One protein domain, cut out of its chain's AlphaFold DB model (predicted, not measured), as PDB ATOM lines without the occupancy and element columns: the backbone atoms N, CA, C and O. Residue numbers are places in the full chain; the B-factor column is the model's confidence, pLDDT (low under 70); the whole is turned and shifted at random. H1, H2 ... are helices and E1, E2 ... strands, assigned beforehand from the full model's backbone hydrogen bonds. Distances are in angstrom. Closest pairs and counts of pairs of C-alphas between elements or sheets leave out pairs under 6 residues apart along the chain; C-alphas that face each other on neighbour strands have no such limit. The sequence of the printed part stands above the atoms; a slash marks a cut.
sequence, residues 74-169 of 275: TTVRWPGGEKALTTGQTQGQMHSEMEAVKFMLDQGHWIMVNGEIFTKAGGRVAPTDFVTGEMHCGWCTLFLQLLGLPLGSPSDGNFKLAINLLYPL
ATOM      1  N   THR A  74     279.399 317.850 166.885       88.31
ATOM      2  CA  THR A  74     279.069 316.737 167.773       88.31
ATOM      3  C   THR A  74     278.612 317.282 169.114       88.31
ATOM      4  O   THR A  74     279.256 318.149 169.699       88.31
ATOM      5  N   THR A  75     277.476 316.798 169.598       92.50
ATOM      6  CA  THR A  75     276.919 317.164 170.899       92.50
ATOM      7  C   THR A  75     277.032 315.980 171.841       92.50
ATOM      8  O   THR A  75     276.584 314.883 171.513       92.50
ATOM      9  N   VAL A  76     277.609 316.220 173.014       94.69
ATOM     10  CA  VAL A  76     277.707 315.253 174.108       94.69
ATOM     11  C   VAL A  76     276.885 315.698 175.300       94.69
ATOM     12  O   VAL A  76     276.803 316.895 175.589       94.69
ATOM     13  N   ARG A  77     276.295 314.734 176.007       95.44
ATOM     14  CA  ARG A  77     275.517 314.964 177.230       95.44
ATOM     15  C   ARG A  77     276.031 314.098 178.370       95.44
ATOM     16  O   ARG A  77     276.540 312.999 178.157       95.44
ATOM     17  N   TRP A  78     275.907 314.604 179.591       94.25
ATOM     18  CA  TRP A  78     276.265 313.889 180.814       94.25
ATOM     19  C   TRP A  78     275.412 314.358 181.996       94.25
ATOM     20  O   TRP A  78     274.743 315.393 181.907       94.25
ATOM     21  N   PRO A  79     275.438 313.638 183.134       88.88
ATOM     22  CA  PRO A  79     274.780 314.101 184.349       88.88
ATOM     23  C   PRO A  79     275.350 315.459 184.789       88.88
ATOM     24  O   PRO A  79     276.452 315.533 185.330       88.88
ATOM     25  N   GLY A  80     274.604 316.532 184.524       86.25
ATOM     26  CA  GLY A  80     274.988 317.904 184.863       86.25
ATOM     27  C   GLY A  80     275.248 318.835 183.679       86.25
ATOM     28  O   GLY A  80     275.532 320.006 183.921       86.25
ATOM     29  N   GLY A  81     275.134 318.382 182.424       92.94
ATOM     30  CA  GLY A  81     275.226 319.306 181.294       92.94
ATOM     31  C   GLY A  81     275.256 318.678 179.907       92.94
ATOM     32  O   GLY A  81     275.208 317.462 179.726       92.94
ATOM     33  N   GLU A  82     275.355 319.560 178.919       95.56
ATOM     34  CA  GLU A  82     275.648 319.214 177.535       95.56
ATOM     35  C   GLU A  82     276.696 320.163 176.956       95.56
ATOM     36  O   GLU A  82     276.856 321.301 177.407       95.56
ATOM     37  N   LYS A  83     277.423 319.693 175.944       92.62
ATOM     38  CA  LYS A  83     278.382 320.502 175.197       92.62
ATOM     39  C   LYS A  83     278.334 320.145 173.729       92.62
ATOM     40  O   LYS A  83     278.387 318.977 173.355       92.62
ATOM     41  N   ALA A  84     278.292 321.178 172.905       89.25
ATOM     42  CA  ALA A  84     278.518 321.068 171.481       89.25
ATOM     43  C   ALA A  84     279.979 321.371 171.152       89.25
ATOM     44  O   ALA A  84     280.521 322.383 171.595       89.25
ATOM     45  N   LEU A  85     280.588 320.515 170.343       85.69
ATOM     46  CA  LEU A  85     281.926 320.686 169.807       85.69
ATOM     47  C   LEU A  85     281.826 320.775 168.289       85.69
ATOM     48  O   LEU A  85     281.157 319.962 167.656       85.69
ATOM     49  N   THR A  86     282.462 321.789 167.720       77.75
ATOM     50  CA  THR A  86     282.494 322.049 166.279       77.75
ATOM     51  C   THR A  86     283.925 321.974 165.781       77.75
ATOM     52  O   THR A  86     284.842 322.403 166.480       77.75
ATOM     53  N   THR A  87     284.120 321.476 164.565       67.00
ATOM     54  CA  THR A  87     285.443 321.431 163.933       67.00
ATOM     55  C   THR A  87     285.967 322.847 163.656       67.00
ATOM     56  O   THR A  87     285.250 323.664 163.078       67.00
ATOM     57  N   GLY A  88     287.231 323.128 163.992       50.84
ATOM     58  CA  GLY A  88     287.952 324.291 163.460       50.84
ATOM     59  C   GLY A  88     288.831 325.057 164.454       50.84
ATOM     60  O   GLY A  88     288.329 325.672 165.385       50.84
ATOM     61  N   GLN A  89     290.128 325.118 164.119       45.69
ATOM     62  CA  GLN A  89     291.180 326.027 164.615       45.69
ATOM     63  C   GLN A  89     292.022 325.631 165.840       45.69
ATOM     64  O   GLN A  89     292.301 326.465 166.694       45.69
ATOM     65  N   THR A  90     292.595 324.426 165.827       38.62
ATOM     66  CA  THR A  90     293.890 324.151 166.485       38.62
ATOM     67  C   THR A  90     294.717 323.147 165.670       38.62
ATOM     68  O   THR A  90     294.178 322.461 164.797       38.62
ATOM     69  N   GLN A  91     296.038 323.104 165.904       38.19
ATOM     70  CA  GLN A  91     296.994 322.217 165.218       38.19
ATOM     71  C   GLN A  91     296.457 320.777 165.090       38.19
ATOM     72  O   GLN A  91     296.123 320.153 166.092       38.19
ATOM     73  N   GLY A  92     296.406 320.245 163.864       50.59
ATOM     74  CA  GLY A  92     296.185 318.816 163.601       50.59
ATOM     75  C   GLY A  92     294.823 318.397 163.033       50.59
ATOM     76  O   GLY A  92     294.707 317.250 162.627       50.59
ATOM     77  N   GLN A  93     293.822 319.286 162.938       60.28
ATOM     78  CA  GLN A  93     292.527 319.002 162.276       60.28
ATOM     79  C   GLN A  93     291.731 317.799 162.853       60.28
ATOM     80  O   GLN A  93     291.174 316.995 162.107       60.28
ATOM     81  N   MET A  94     291.639 317.665 164.184       71.62
ATOM     82  CA  MET A  94     290.769 316.657 164.814       71.62
ATOM     83  C   MET A  94     289.288 316.955 164.523       71.62
ATOM     84  O   MET A  94     288.851 318.103 164.628       71.62
ATOM     85  N   HIS A  95     288.508 315.936 164.143       79.69
ATOM     86  CA  HIS A  95     287.079 316.127 163.868       79.69
ATOM     87  C   HIS A  95     286.259 316.217 165.155       79.69
ATOM     88  O   HIS A  95     286.667 315.728 166.211       79.69
ATOM     89  N   SER A  96     285.073 316.821 165.040       82.56
ATOM     90  CA  SER A  96     284.175 317.099 166.162       82.56
ATOM     91  C   SER A  96     283.871 315.885 167.054       82.56
ATOM     92  O   SER A  96     283.701 316.050 168.258       82.56
ATOM     93  N   GLU A  97     283.848 314.670 166.504       87.19
ATOM     94  CA  GLU A  97     283.604 313.423 167.234       87.19
ATOM     95  C   GLU A  97     284.763 313.072 168.141       87.19
ATOM     96  O   GLU A  97     284.558 312.754 169.308       87.19
ATOM     97  N   MET A  98     285.985 313.136 167.617       88.19
ATOM     98  CA  MET A  98     287.172 312.837 168.405       88.19
ATOM     99  C   MET A  98     287.441 313.938 169.426       88.19
ATOM    100  O   MET A  98     287.842 313.626 170.543       88.19
ATOM    101  N   GLU A  99     287.132 315.195 169.103       87.50
ATOM    102  CA  GLU A  99     287.140 316.289 170.080       87.50
ATOM    103  C   GLU A  99     286.113 316.048 171.192       87.50
ATOM    104  O   GLU A  99     286.410 316.220 172.376       87.50
ATOM    105  N   ALA A 100     284.908 315.591 170.842       91.44
ATOM    106  CA  ALA A 100     283.877 315.260 171.817       91.44
ATOM    107  C   ALA A 100     284.299 314.092 172.714       91.44
ATOM    108  O   ALA A 100     284.187 314.184 173.936       91.44
ATOM    109  N   VAL A 101     284.861 313.028 172.134       93.50
ATOM    110  CA  VAL A 101     285.423 311.900 172.885       93.50
ATOM    111  C   VAL A 101     286.549 312.368 173.806       93.50
ATOM    112  O   VAL A 101     286.542 312.039 174.991       93.50
ATOM    113  N   LYS A 102     287.490 313.169 173.292       93.06
ATOM    114  CA  LYS A 102     288.585 313.751 174.072       93.06
ATOM    115  C   LYS A 102     288.049 314.537 175.260       93.06
ATOM    116  O   LYS A 102     288.462 314.279 176.384       93.06
ATOM    117  N   PHE A 103     287.104 315.445 175.029       93.81
ATOM    118  CA  PHE A 103     286.490 316.235 176.088       93.81
ATOM    119  C   PHE A 103     285.856 315.345 177.165       93.81
ATOM    120  O   PHE A 103     286.135 315.524 178.348       93.81
ATOM    121  N   MET A 104     285.048 314.358 176.772       96.88
ATOM    122  CA  MET A 104     284.341 313.495 177.720       96.88
ATOM    123  C   MET A 104     285.277 312.619 178.562       96.88
ATOM    124  O   MET A 104     285.014 312.404 179.749       96.88
ATOM    125  N   LEU A 105     286.369 312.140 177.963       96.12
ATOM    126  CA  LEU A 105     287.400 311.358 178.643       96.12
ATOM    127  C   LEU A 105     288.288 312.227 179.547       96.12
ATOM    128  O   LEU A 105     288.580 311.832 180.673       96.12
ATOM    129  N   ASP A 106     288.685 313.419 179.094       94.75
ATOM    130  CA  ASP A 106     289.544 314.331 179.862       94.75
ATOM    131  C   ASP A 106     288.817 314.923 181.077       94.75
ATOM    132  O   ASP A 106     289.427 315.136 182.122       94.75
ATOM    133  N   GLN A 107     287.508 315.171 180.967       95.25
ATOM    134  CA  GLN A 107     286.676 315.615 182.093       95.25
ATOM    135  C   GLN A 107     286.230 314.458 183.006       95.25
ATOM    136  O   GLN A 107     285.582 314.680 184.031       95.25
ATOM    137  N   GLY A 108     286.551 313.210 182.648       94.94
ATOM    138  CA  GLY A 108     286.186 312.025 183.421       94.94
ATOM    139  C   GLY A 108     284.678 311.777 183.499       94.94
ATOM    140  O   GLY A 108     284.210 311.160 184.459       94.94
ATOM    141  N   HIS A 109     283.903 312.274 182.530       96.62
ATOM    142  CA  HIS A 109     282.483 311.940 182.385       96.62
ATOM    143  C   HIS A 109     282.303 310.548 181.790       96.62
ATOM    144  O   HIS A 109     281.354 309.839 182.137       96.62
ATOM    145  N   TRP A 110     283.235 310.157 180.927       97.25
ATOM    146  CA  TRP A 110     283.364 308.819 180.386       97.25
ATOM    147  C   TRP A 110     284.683 308.192 180.825       97.25
ATOM    148  O   TRP A 110     285.628 308.883 181.204       97.25
ATOM    149  N   ILE A 111     284.727 306.869 180.775       95.88
ATOM    150  CA  ILE A 111     285.893 306.055 181.097       95.88
ATOM    151  C   ILE A 111     286.136 305.059 179.970       95.88
ATOM    152  O   ILE A 111     285.198 304.635 179.292       95.88
ATOM    153  N   MET A 112     287.393 304.669 179.789       93.56
ATOM    154  CA  MET A 112     287.758 303.616 178.852       93.56
ATOM    155  C   MET A 112     287.983 302.301 179.595       93.56
ATOM    156  O   MET A 112     288.763 302.246 180.543       93.56
ATOM    157  N   VAL A 113     287.322 301.238 179.145       88.25
ATOM    158  CA  VAL A 113     287.457 299.882 179.688       88.25
ATOM    159  C   VAL A 113     287.633 298.922 178.521       88.25
ATOM    160  O   VAL A 113     286.797 298.870 177.623       88.25
ATOM    161  N   ASN A 114     288.740 298.176 178.506       84.56
ATOM    162  CA  ASN A 114     289.066 297.194 177.464       84.56
ATOM    163  C   ASN A 114     288.919 297.741 176.027       84.56
ATOM    164  O   ASN A 114     288.466 297.050 175.109       84.56
ATOM    165  N   GLY A 115     289.288 299.010 175.837       83.81
ATOM    166  CA  GLY A 115     289.240 299.698 174.548       83.81
ATOM    167  C   GLY A 115     287.845 300.131 174.091       83.81
ATOM    168  O   GLY A 115     287.713 300.545 172.948       83.81
ATOM    169  N   GLU A 116     286.822 300.047 174.946       87.88
ATOM    170  CA  GLU A 116     285.506 300.669 174.725       87.88
ATOM    171  C   GLU A 116     285.280 301.805 175.710       87.88
ATOM    172  O   GLU A 116     285.902 301.868 176.773       87.88
ATOM    173  N   ILE A 117     284.367 302.695 175.353       94.44
ATOM    174  CA  ILE A 117     283.987 303.842 176.154       94.44
ATOM    175  C   ILE A 117     282.661 303.563 176.854       94.44
ATOM    176  O   ILE A 117     281.664 303.169 176.247       94.44
ATOM    177  N   PHE A 118     282.657 303.832 178.153       95.06
ATOM    178  CA  PHE A 118     281.491 303.757 179.015       95.06
ATOM    179  C   PHE A 118     281.278 305.096 179.709       95.06
ATOM    180  O   PHE A 118     282.205 305.879 179.919       95.06
ATOM    181  N   THR A 119     280.046 305.346 180.125       96.12
ATOM    182  CA  THR A 119     279.751 306.414 181.078       96.12
ATOM    183  C   THR A 119     280.462 306.139 182.404       96.12
ATOM    184  O   THR A 119     280.652 304.984 182.789       96.12
ATOM    185  N   LYS A 120     280.808 307.187 183.162       92.44
ATOM    186  CA  LYS A 120     281.389 307.038 184.509       92.44
ATOM    187  C   LYS A 120     280.515 306.199 185.452       92.44
ATOM    188  O   LYS A 120     281.029 305.572 186.370       92.44
ATOM    189  N   ALA A 121     279.203 306.176 185.219       90.31
ATOM    190  CA  ALA A 121     278.248 305.372 185.978       90.31
ATOM    191  C   ALA A 121     278.269 303.868 185.619       90.31
ATOM    192  O   ALA A 121     277.544 303.093 186.234       90.31
ATOM    193  N   GLY A 122     279.076 303.445 184.640       86.75
ATOM    194  CA  GLY A 122     279.249 302.040 184.253       86.75
ATOM    195  C   GLY A 122     278.322 301.548 183.135       86.75
ATOM    196  O   GLY A 122     278.359 300.369 182.796       86.75
ATOM    197  N   GLY A 123     277.504 302.420 182.538       91.94
ATOM    198  CA  GLY A 123     276.643 302.090 181.391       91.94
ATOM    199  C   GLY A 123     277.277 302.434 180.039       91.94
ATOM    200  O   GLY A 123     278.157 303.294 179.976       91.94
ATOM    201  N   ARG A 124     276.810 301.806 178.949       91.88
ATOM    202  CA  ARG A 124     277.167 302.222 177.576       91.88
ATOM    203  C   ARG A 124     276.683 303.650 177.306       91.88
ATOM    204  O   ARG A 124     275.679 304.078 177.871       91.88
ATOM    205  N   VAL A 125     277.387 304.369 176.437       92.69
ATOM    206  CA  VAL A 125     276.957 305.699 175.979       92.69
ATOM    207  C   VAL A 125     275.716 305.546 175.099       92.69
ATOM    208  O   VAL A 125     275.743 304.811 174.112       92.69
ATOM    209  N   ALA A 126     274.621 306.217 175.458       91.62
ATOM    210  CA  ALA A 126     273.386 306.152 174.687       91.62
ATOM    211  C   ALA A 126     273.467 307.023 173.416       91.62
ATOM    212  O   ALA A 126     274.134 308.061 173.431       91.62
ATOM    213  N   PRO A 127     272.728 306.691 172.338       86.88
ATOM    214  CA  PRO A 127     272.635 307.538 171.142       86.88
ATOM    215  C   PRO A 127     272.147 308.968 171.417       86.88
ATOM    216  O   PRO A 127     272.440 309.882 170.659       86.88
ATOM    217  N   THR A 128     271.408 309.189 172.507       91.38
ATOM    218  CA  THR A 128     270.968 310.528 172.931       91.38
ATOM    219  C   THR A 128     272.076 311.357 173.575       91.38
ATOM    220  O   THR A 128     271.956 312.583 173.632       91.38
ATOM    221  N   ASP A 129     273.137 310.706 174.052       92.94
ATOM    222  CA  ASP A 129     274.233 311.328 174.799       92.94
ATOM    223  C   ASP A 129     275.452 311.615 173.918       92.94
ATOM    224  O   ASP A 129     276.376 312.297 174.357       92.94
ATOM    225  N   PHE A 130     275.446 311.123 172.678       93.12
ATOM    226  CA  PHE A 130     276.435 311.412 171.648       93.12
ATOM    227  C   PHE A 130     275.732 311.534 170.292       93.12
ATOM    228  O   PHE A 130     275.336 310.536 169.693       93.12
ATOM    229  N   VAL A 131     275.553 312.770 169.821       89.75
ATOM    230  CA  VAL A 131     274.789 313.087 168.605       89.75
ATOM    231  C   VAL A 131     275.652 313.888 167.641       89.75
ATOM    232  O   VAL A 131     276.143 314.960 167.997       89.75
ATOM    233  N   THR A 132     275.787 313.411 166.407       83.81
ATOM    234  CA  THR A 132     276.491 314.117 165.329       83.81
ATOM    235  C   THR A 132     275.498 314.783 164.370       83.81
ATOM    236  O   THR A 132     274.418 314.252 164.119       83.81
ATOM    237  N   GLY A 133     275.832 315.977 163.874       75.81
ATOM    238  CA  GLY A 133     274.940 316.782 163.029       75.81
ATOM    239  C   GLY A 133     275.084 316.554 161.521       75.81
ATOM    240  O   GLY A 133     274.095 316.664 160.803       75.81
ATOM    241  N   GLU A 134     276.286 316.228 161.037       71.19
ATOM    242  CA  GLU A 134     276.591 316.050 159.608       71.19
ATOM    243  C   GLU A 134     277.326 314.733 159.353       71.19
ATOM    244  O   GLU A 134     277.793 314.091 160.292       71.19
ATOM    245  N   MET A 135     277.396 314.320 158.081       65.56
ATOM    246  CA  MET A 135     278.164 313.141 157.691       65.56
ATOM    247  C   MET A 135     279.654 313.392 157.903       65.56
ATOM    248  O   MET A 135     280.197 314.381 157.408       65.56
ATOM    249  N   HIS A 136     280.314 312.485 158.609       67.44
ATOM    250  CA  HIS A 136     281.732 312.616 158.920       67.44
ATOM    251  C   HIS A 136     282.616 311.664 158.088       67.44
ATOM    252  O   HIS A 136     282.142 310.979 157.182       67.44
ATOM    253  N   CYS A 137     283.935 311.658 158.299       70.12
ATOM    254  CA  CYS A 137     284.821 310.784 157.520       70.12
ATOM    255  C   CYS A 137     284.765 309.334 158.028       70.12
ATOM    256  O   CYS A 137     284.540 309.093 159.215       70.12
ATOM    257  N   GLY A 138     285.059 308.365 157.153       65.44
ATOM    258  CA  GLY A 138     285.072 306.941 157.530       65.44
ATOM    259  C   GLY A 138     286.036 306.585 158.676       65.44
ATOM    260  O   GLY A 138     285.817 305.599 159.375       65.44
ATOM    261  N   TRP A 139     287.067 307.404 158.935       74.88
ATOM    262  CA  TRP A 139     287.932 307.234 160.112       74.88
ATOM    263  C   TRP A 139     287.171 307.414 161.422       74.88
ATOM    264  O   TRP A 139     287.344 306.621 162.346       74.88
ATOM    265  N   CYS A 140     286.322 308.437 161.508       77.19
ATOM    266  CA  CYS A 140     285.543 308.668 162.716       77.19
ATOM    267  C   CYS A 140     284.556 307.528 162.934       77.19
ATOM    268  O   CYS A 140     284.485 307.010 164.040       77.19
ATOM    269  N   THR A 141     283.886 307.066 161.877       75.06
ATOM    270  CA  THR A 141     283.005 305.890 161.918       75.06
ATOM    271  C   THR A 141     283.718 304.670 162.491       75.06
ATOM    272  O   THR A 141     283.231 304.062 163.444       75.06
ATOM    273  N   LEU A 142     284.906 304.347 161.964       74.38
ATOM    274  CA  LEU A 142     285.707 303.219 162.433       74.38
ATOM    275  C   LEU A 142     286.031 303.345 163.926       74.38
ATOM    276  O   LEU A 142     285.823 302.399 164.683       74.38
ATOM    277  N   PHE A 143     286.530 304.505 164.359       79.69
ATOM    278  CA  PHE A 143     286.895 304.712 165.758       79.69
ATOM    279  C   PHE A 143     285.681 304.731 166.685       79.69
ATOM    280  O   PHE A 143     285.748 304.142 167.758       79.69
ATOM    281  N   LEU A 144     284.563 305.336 166.289       82.25
ATOM    282  CA  LEU A 144     283.332 305.305 167.078       82.25
ATOM    283  C   LEU A 144     282.840 303.866 167.267       82.25
ATOM    284  O   LEU A 144     282.571 303.462 168.397       82.25
ATOM    285  N   GLN A 145     282.827 303.068 166.198       76.44
ATOM    286  CA  GLN A 145     282.464 301.654 166.269       76.44
ATOM    287  C   GLN A 145     283.403 300.871 167.193       76.44
ATOM    288  O   GLN A 145     282.953 300.131 168.068       76.44
ATOM    289  N   LEU A 146     284.713 301.051 167.018       78.25
ATOM    290  CA  LEU A 146     285.753 300.393 167.806       78.25
ATOM    291  C   LEU A 146     285.633 300.707 169.303       78.25
ATOM    292  O   LEU A 146     285.808 299.826 170.146       78.25
ATOM    293  N   LEU A 147     285.328 301.967 169.613       86.69
ATOM    294  CA  LEU A 147     285.154 302.476 170.966       86.69
ATOM    295  C   LEU A 147     283.782 302.113 171.557       86.69
ATOM    296  O   LEU A 147     283.506 302.483 172.696       86.69
ATOM    297  N   GLY A 148     282.929 301.385 170.829       82.12
ATOM    298  CA  GLY A 148     281.599 300.986 171.293       82.12
ATOM    299  C   GLY A 148     280.631 302.162 171.454       82.12
ATOM    300  O   GLY A 148     279.694 302.074 172.250       82.12
ATOM    301  N   LEU A 149     280.879 303.260 170.738       87.44
ATOM    302  CA  LEU A 149     280.041 304.451 170.724       87.44
ATOM    303  C   LEU A 149     278.912 304.314 169.692       87.44
ATOM    304  O   LEU A 149     279.048 303.578 168.712       87.44
ATOM    305  N   PRO A 150     277.780 305.007 169.905       84.50
ATOM    306  CA  PRO A 150     276.655 304.943 168.987       84.50
ATOM    307  C   PRO A 150     277.027 305.517 167.615       84.50
ATOM    308  O   PRO A 150     277.607 306.598 167.514       84.50
ATOM    309  N   LEU A 151     276.636 304.795 166.563       75.62
ATOM    310  CA  LEU A 151     276.681 305.270 165.186       75.62
ATOM    311  C   LEU A 151     275.281 305.747 164.793       75.62
ATOM    312  O   LEU A 151     274.338 304.957 164.743       75.62
ATOM    313  N   GLY A 152     275.125 307.052 164.580       68.88
ATOM    314  CA  GLY A 152     273.958 307.589 163.884       68.88
ATOM    315  C   GLY A 152     274.210 307.636 162.379       68.88
ATOM    316  O   GLY A 152     275.357 307.599 161.948       68.88
ATOM    317  N   SER A 153     273.165 307.840 161.573       68.88
ATOM    318  CA  SER A 153     273.325 308.030 160.119       68.88
ATOM    319  C   SER A 153     274.365 309.099 159.731       68.88
ATOM    320  O   SER A 153     275.081 308.895 158.754       68.88
ATOM    321  N   PRO A 154     274.527 310.217 160.473       65.25
ATOM    322  CA  PRO A 154     275.611 311.164 160.199       65.25
ATOM    323  C   PRO A 154     277.000 310.654 160.660       65.25
ATOM    324  O   PRO A 154     278.033 311.077 160.152       65.25
ATOM    325  N   SER A 155     277.068 309.704 161.590       62.28
ATOM    326  CA  SER A 155     278.319 309.071 162.038       62.28
ATOM    327  C   SER A 155     278.786 307.916 161.141       62.28
ATOM    328  O   SER A 155     279.946 307.529 161.239       62.28
ATOM    329  N   ASP A 156     277.928 307.377 160.266       59.81
ATOM    330  CA  ASP A 156     278.253 306.245 159.372       59.81
ATOM    331  C   ASP A 156     279.292 306.586 158.293       59.81
ATOM    332  O   ASP A 156     279.904 305.696 157.710       59.81
ATOM    333  N   GLY A 157     279.520 307.883 158.093       60.06
ATOM    334  CA  GLY A 157     280.609 308.466 157.329       60.06
ATOM    335  C   GLY A 157     280.734 308.058 155.857       60.06
ATOM    336  O   GLY A 157     280.121 307.120 155.355       60.06
ATOM    337  N   ASN A 158     281.558 308.798 155.114       57.31
ATOM    338  CA  ASN A 158     281.954 308.414 153.758       57.31
ATOM    339  C   ASN A 158     283.422 307.976 153.761       57.31
ATOM    340  O   ASN A 158     284.324 308.795 153.956       57.31
ATOM    341  N   PHE A 159     283.673 306.686 153.528       53.06
ATOM    342  CA  PHE A 159     285.027 306.118 153.486       53.06
ATOM    343  C   PHE A 159     285.900 306.717 152.375       53.06
ATOM    344  O   PHE A 159     287.117 306.737 152.512       53.06
ATOM    345  N   LYS A 160     285.300 307.312 151.333       48.69
ATOM    346  CA  LYS A 160     286.035 308.049 150.288       48.69
ATOM    347  C   LYS A 160     286.649 309.366 150.780       48.69
ATOM    348  O   LYS A 160     287.461 309.949 150.077       48.69
ATOM    349  N   LEU A 161     286.255 309.842 151.964       48.03
ATOM    350  CA  LEU A 161     286.783 311.052 152.610       48.03
ATOM    351  C   LEU A 161     287.811 310.726 153.710       48.03
ATOM    352  O   LEU A 161     288.165 311.587 154.515       48.03
ATOM    353  N   ALA A 162     288.263 309.473 153.806       51.78
ATOM    354  CA  ALA A 162     289.220 309.034 154.813       51.78
ATOM    355  C   ALA A 162     290.658 309.346 154.367       51.78
ATOM    356  O   ALA A 162     291.324 308.509 153.771       51.78
ATOM    357  N   ILE A 163     291.152 310.552 154.656       50.69
ATOM    358  CA  ILE A 163     292.497 310.964 154.227       50.69
ATOM    359  C   ILE A 163     293.240 311.608 155.398       50.69
ATOM    360  O   ILE A 163     293.251 312.825 155.531       50.69
ATOM    361  N   ASN A 164     293.844 310.793 156.273       54.31
ATOM    362  CA  ASN A 164     294.960 311.243 157.110       54.31
ATOM    363  C   ASN A 164     295.704 310.051 157.751       54.31
ATOM    364  O   ASN A 164     295.165 309.392 158.637       54.31
ATOM    365  N   LEU A 165     296.961 309.801 157.356       51.53
ATOM    366  CA  LEU A 165     297.853 308.831 158.026       51.53
ATOM    367  C   LEU A 165     298.376 309.337 159.388       51.53
ATOM    368  O   LEU A 165     299.168 308.665 160.044       51.53
ATOM    369  N   LEU A 166     297.971 310.537 159.805       60.50
ATOM    370  CA  LEU A 166     298.331 311.186 161.066       60.50
ATOM    371  C   LEU A 166     297.084 311.721 161.784       60.50
ATOM    372  O   LEU A 166     297.148 312.741 162.468       60.50
ATOM    373  N   TYR A 167     295.942 311.049 161.611       68.94
ATOM    374  CA  TYR A 167     294.684 311.472 162.217       68.94
ATOM    375  C   TYR A 167     294.830 311.602 163.748       68.94
ATOM    376  O   TYR A 167     295.172 310.621 164.417       68.94
ATOM    377  N   PRO A 168     294.620 312.794 164.337       76.25
ATOM    378  CA  PRO A 168     294.839 312.988 165.761       76.25
ATOM    379  C   PRO A 168     293.763 312.254 166.568       76.25
ATOM    380  O   PRO A 168     292.566 312.382 166.318       76.25
ATOM    381  N   LEU A 169     294.202 311.513 167.583       83.75
ATOM    382  CA  LEU A 169     293.336 310.773 168.497       83.75
ATOM    383  C   LEU A 169     293.423 311.345 169.916       83.75
ATOM    384  O   LEU A 169     294.489 311.829 170.315       83.75
TER     385      LEU A 169
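This is residues 74 to 169 of the 275 residues of an uncharacterized protein of Frateuria sp. Soil773 (UniProt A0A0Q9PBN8). A small three-stranded sheet, E2, E1 and E5, has the helix H1 laid along one face and its other face bare of helices. A small hairpin, E3 and E4, sits by the last residues of H1, while H2 lies off the sheet, close to the first residues of H1, and a stretch with no named element, residues 147 to 169, follows it. The printed part has 96 residues, with two named helices and five named strands in the order E1 E2 H1 E3 E4 E5 H2; the class is mixed, helices and strands, with 42 residues in named elements, under half. The order E2 - E1 - E5 and the pair E3 - E4 are antiparallel. The whole is compact, with a radius of gyration of the C-alphas of 12.6 A and spans of 36 by 25 by 24 A.

Find C-alpha 74 at (279.069, 316.737, 167.773); from there E1, residues 74 to 78, runs 13.6 A. E2, residues 81 to 86, comes back over 16.9 A. Next look for H1, residues 96 to 106, which starts at C-alpha 96 at (284.175, 317.099, 166.162) and is 15.0 A long. E3, residues 110 to 113, measures 9.9 A, E4, residues 116 to 119, 10.3 A, and E5, residues 130 to 132, 6.9 A. H2, residues 138 to 146, runs 12.2 A to C-alpha 146 at (285.753, 300.393, 167.806).

Begin at the sheet, where E1 is the inner strand. E1 and E2 form a hairpin at 164 degrees; look at N 76 and O 83, 2.9 A apart. On the other side of E1, E5 is antiparallel at 165 degrees, with N 75 and O 131 at 2.8 A. H1 is on this sheet in two layers, a helix on one face, at a height over the sheet of 8.6 A; it lies over E2 and E1 and runs along the strands, at 17 degrees to E1 on the local plane. Its closest C-alphas to E2 are Thr 86 and Ser 96, 5.2 A. The hairpin E3 and E4 has N 111 and O 118 at 2.8 A; the closest C-alphas of H1 and E3, Met 104 and Trp 110, are 5.5 A apart. H1 and H2 are close but not clearly touching, with C-alphas Glu 97 and Cys 140 at 6.8 A, and run the same way at a shallow tilt of 34.9 degrees, only just short of steep. H2 is apart from E1, E2 and E3. In H1 and H2 every O i to N i+4 pair is within hydrogen-bond range.

The C-alphas farthest apart, Gly 80 and Lys 160, are 37.6 A from each other. The printed part has no cut, and no link between named elements is long. Confidence is under 70 at residues 87 to 93, 135 to 136, 138 and 152 to 167; the mean pLDDT of the printed part is 79.2.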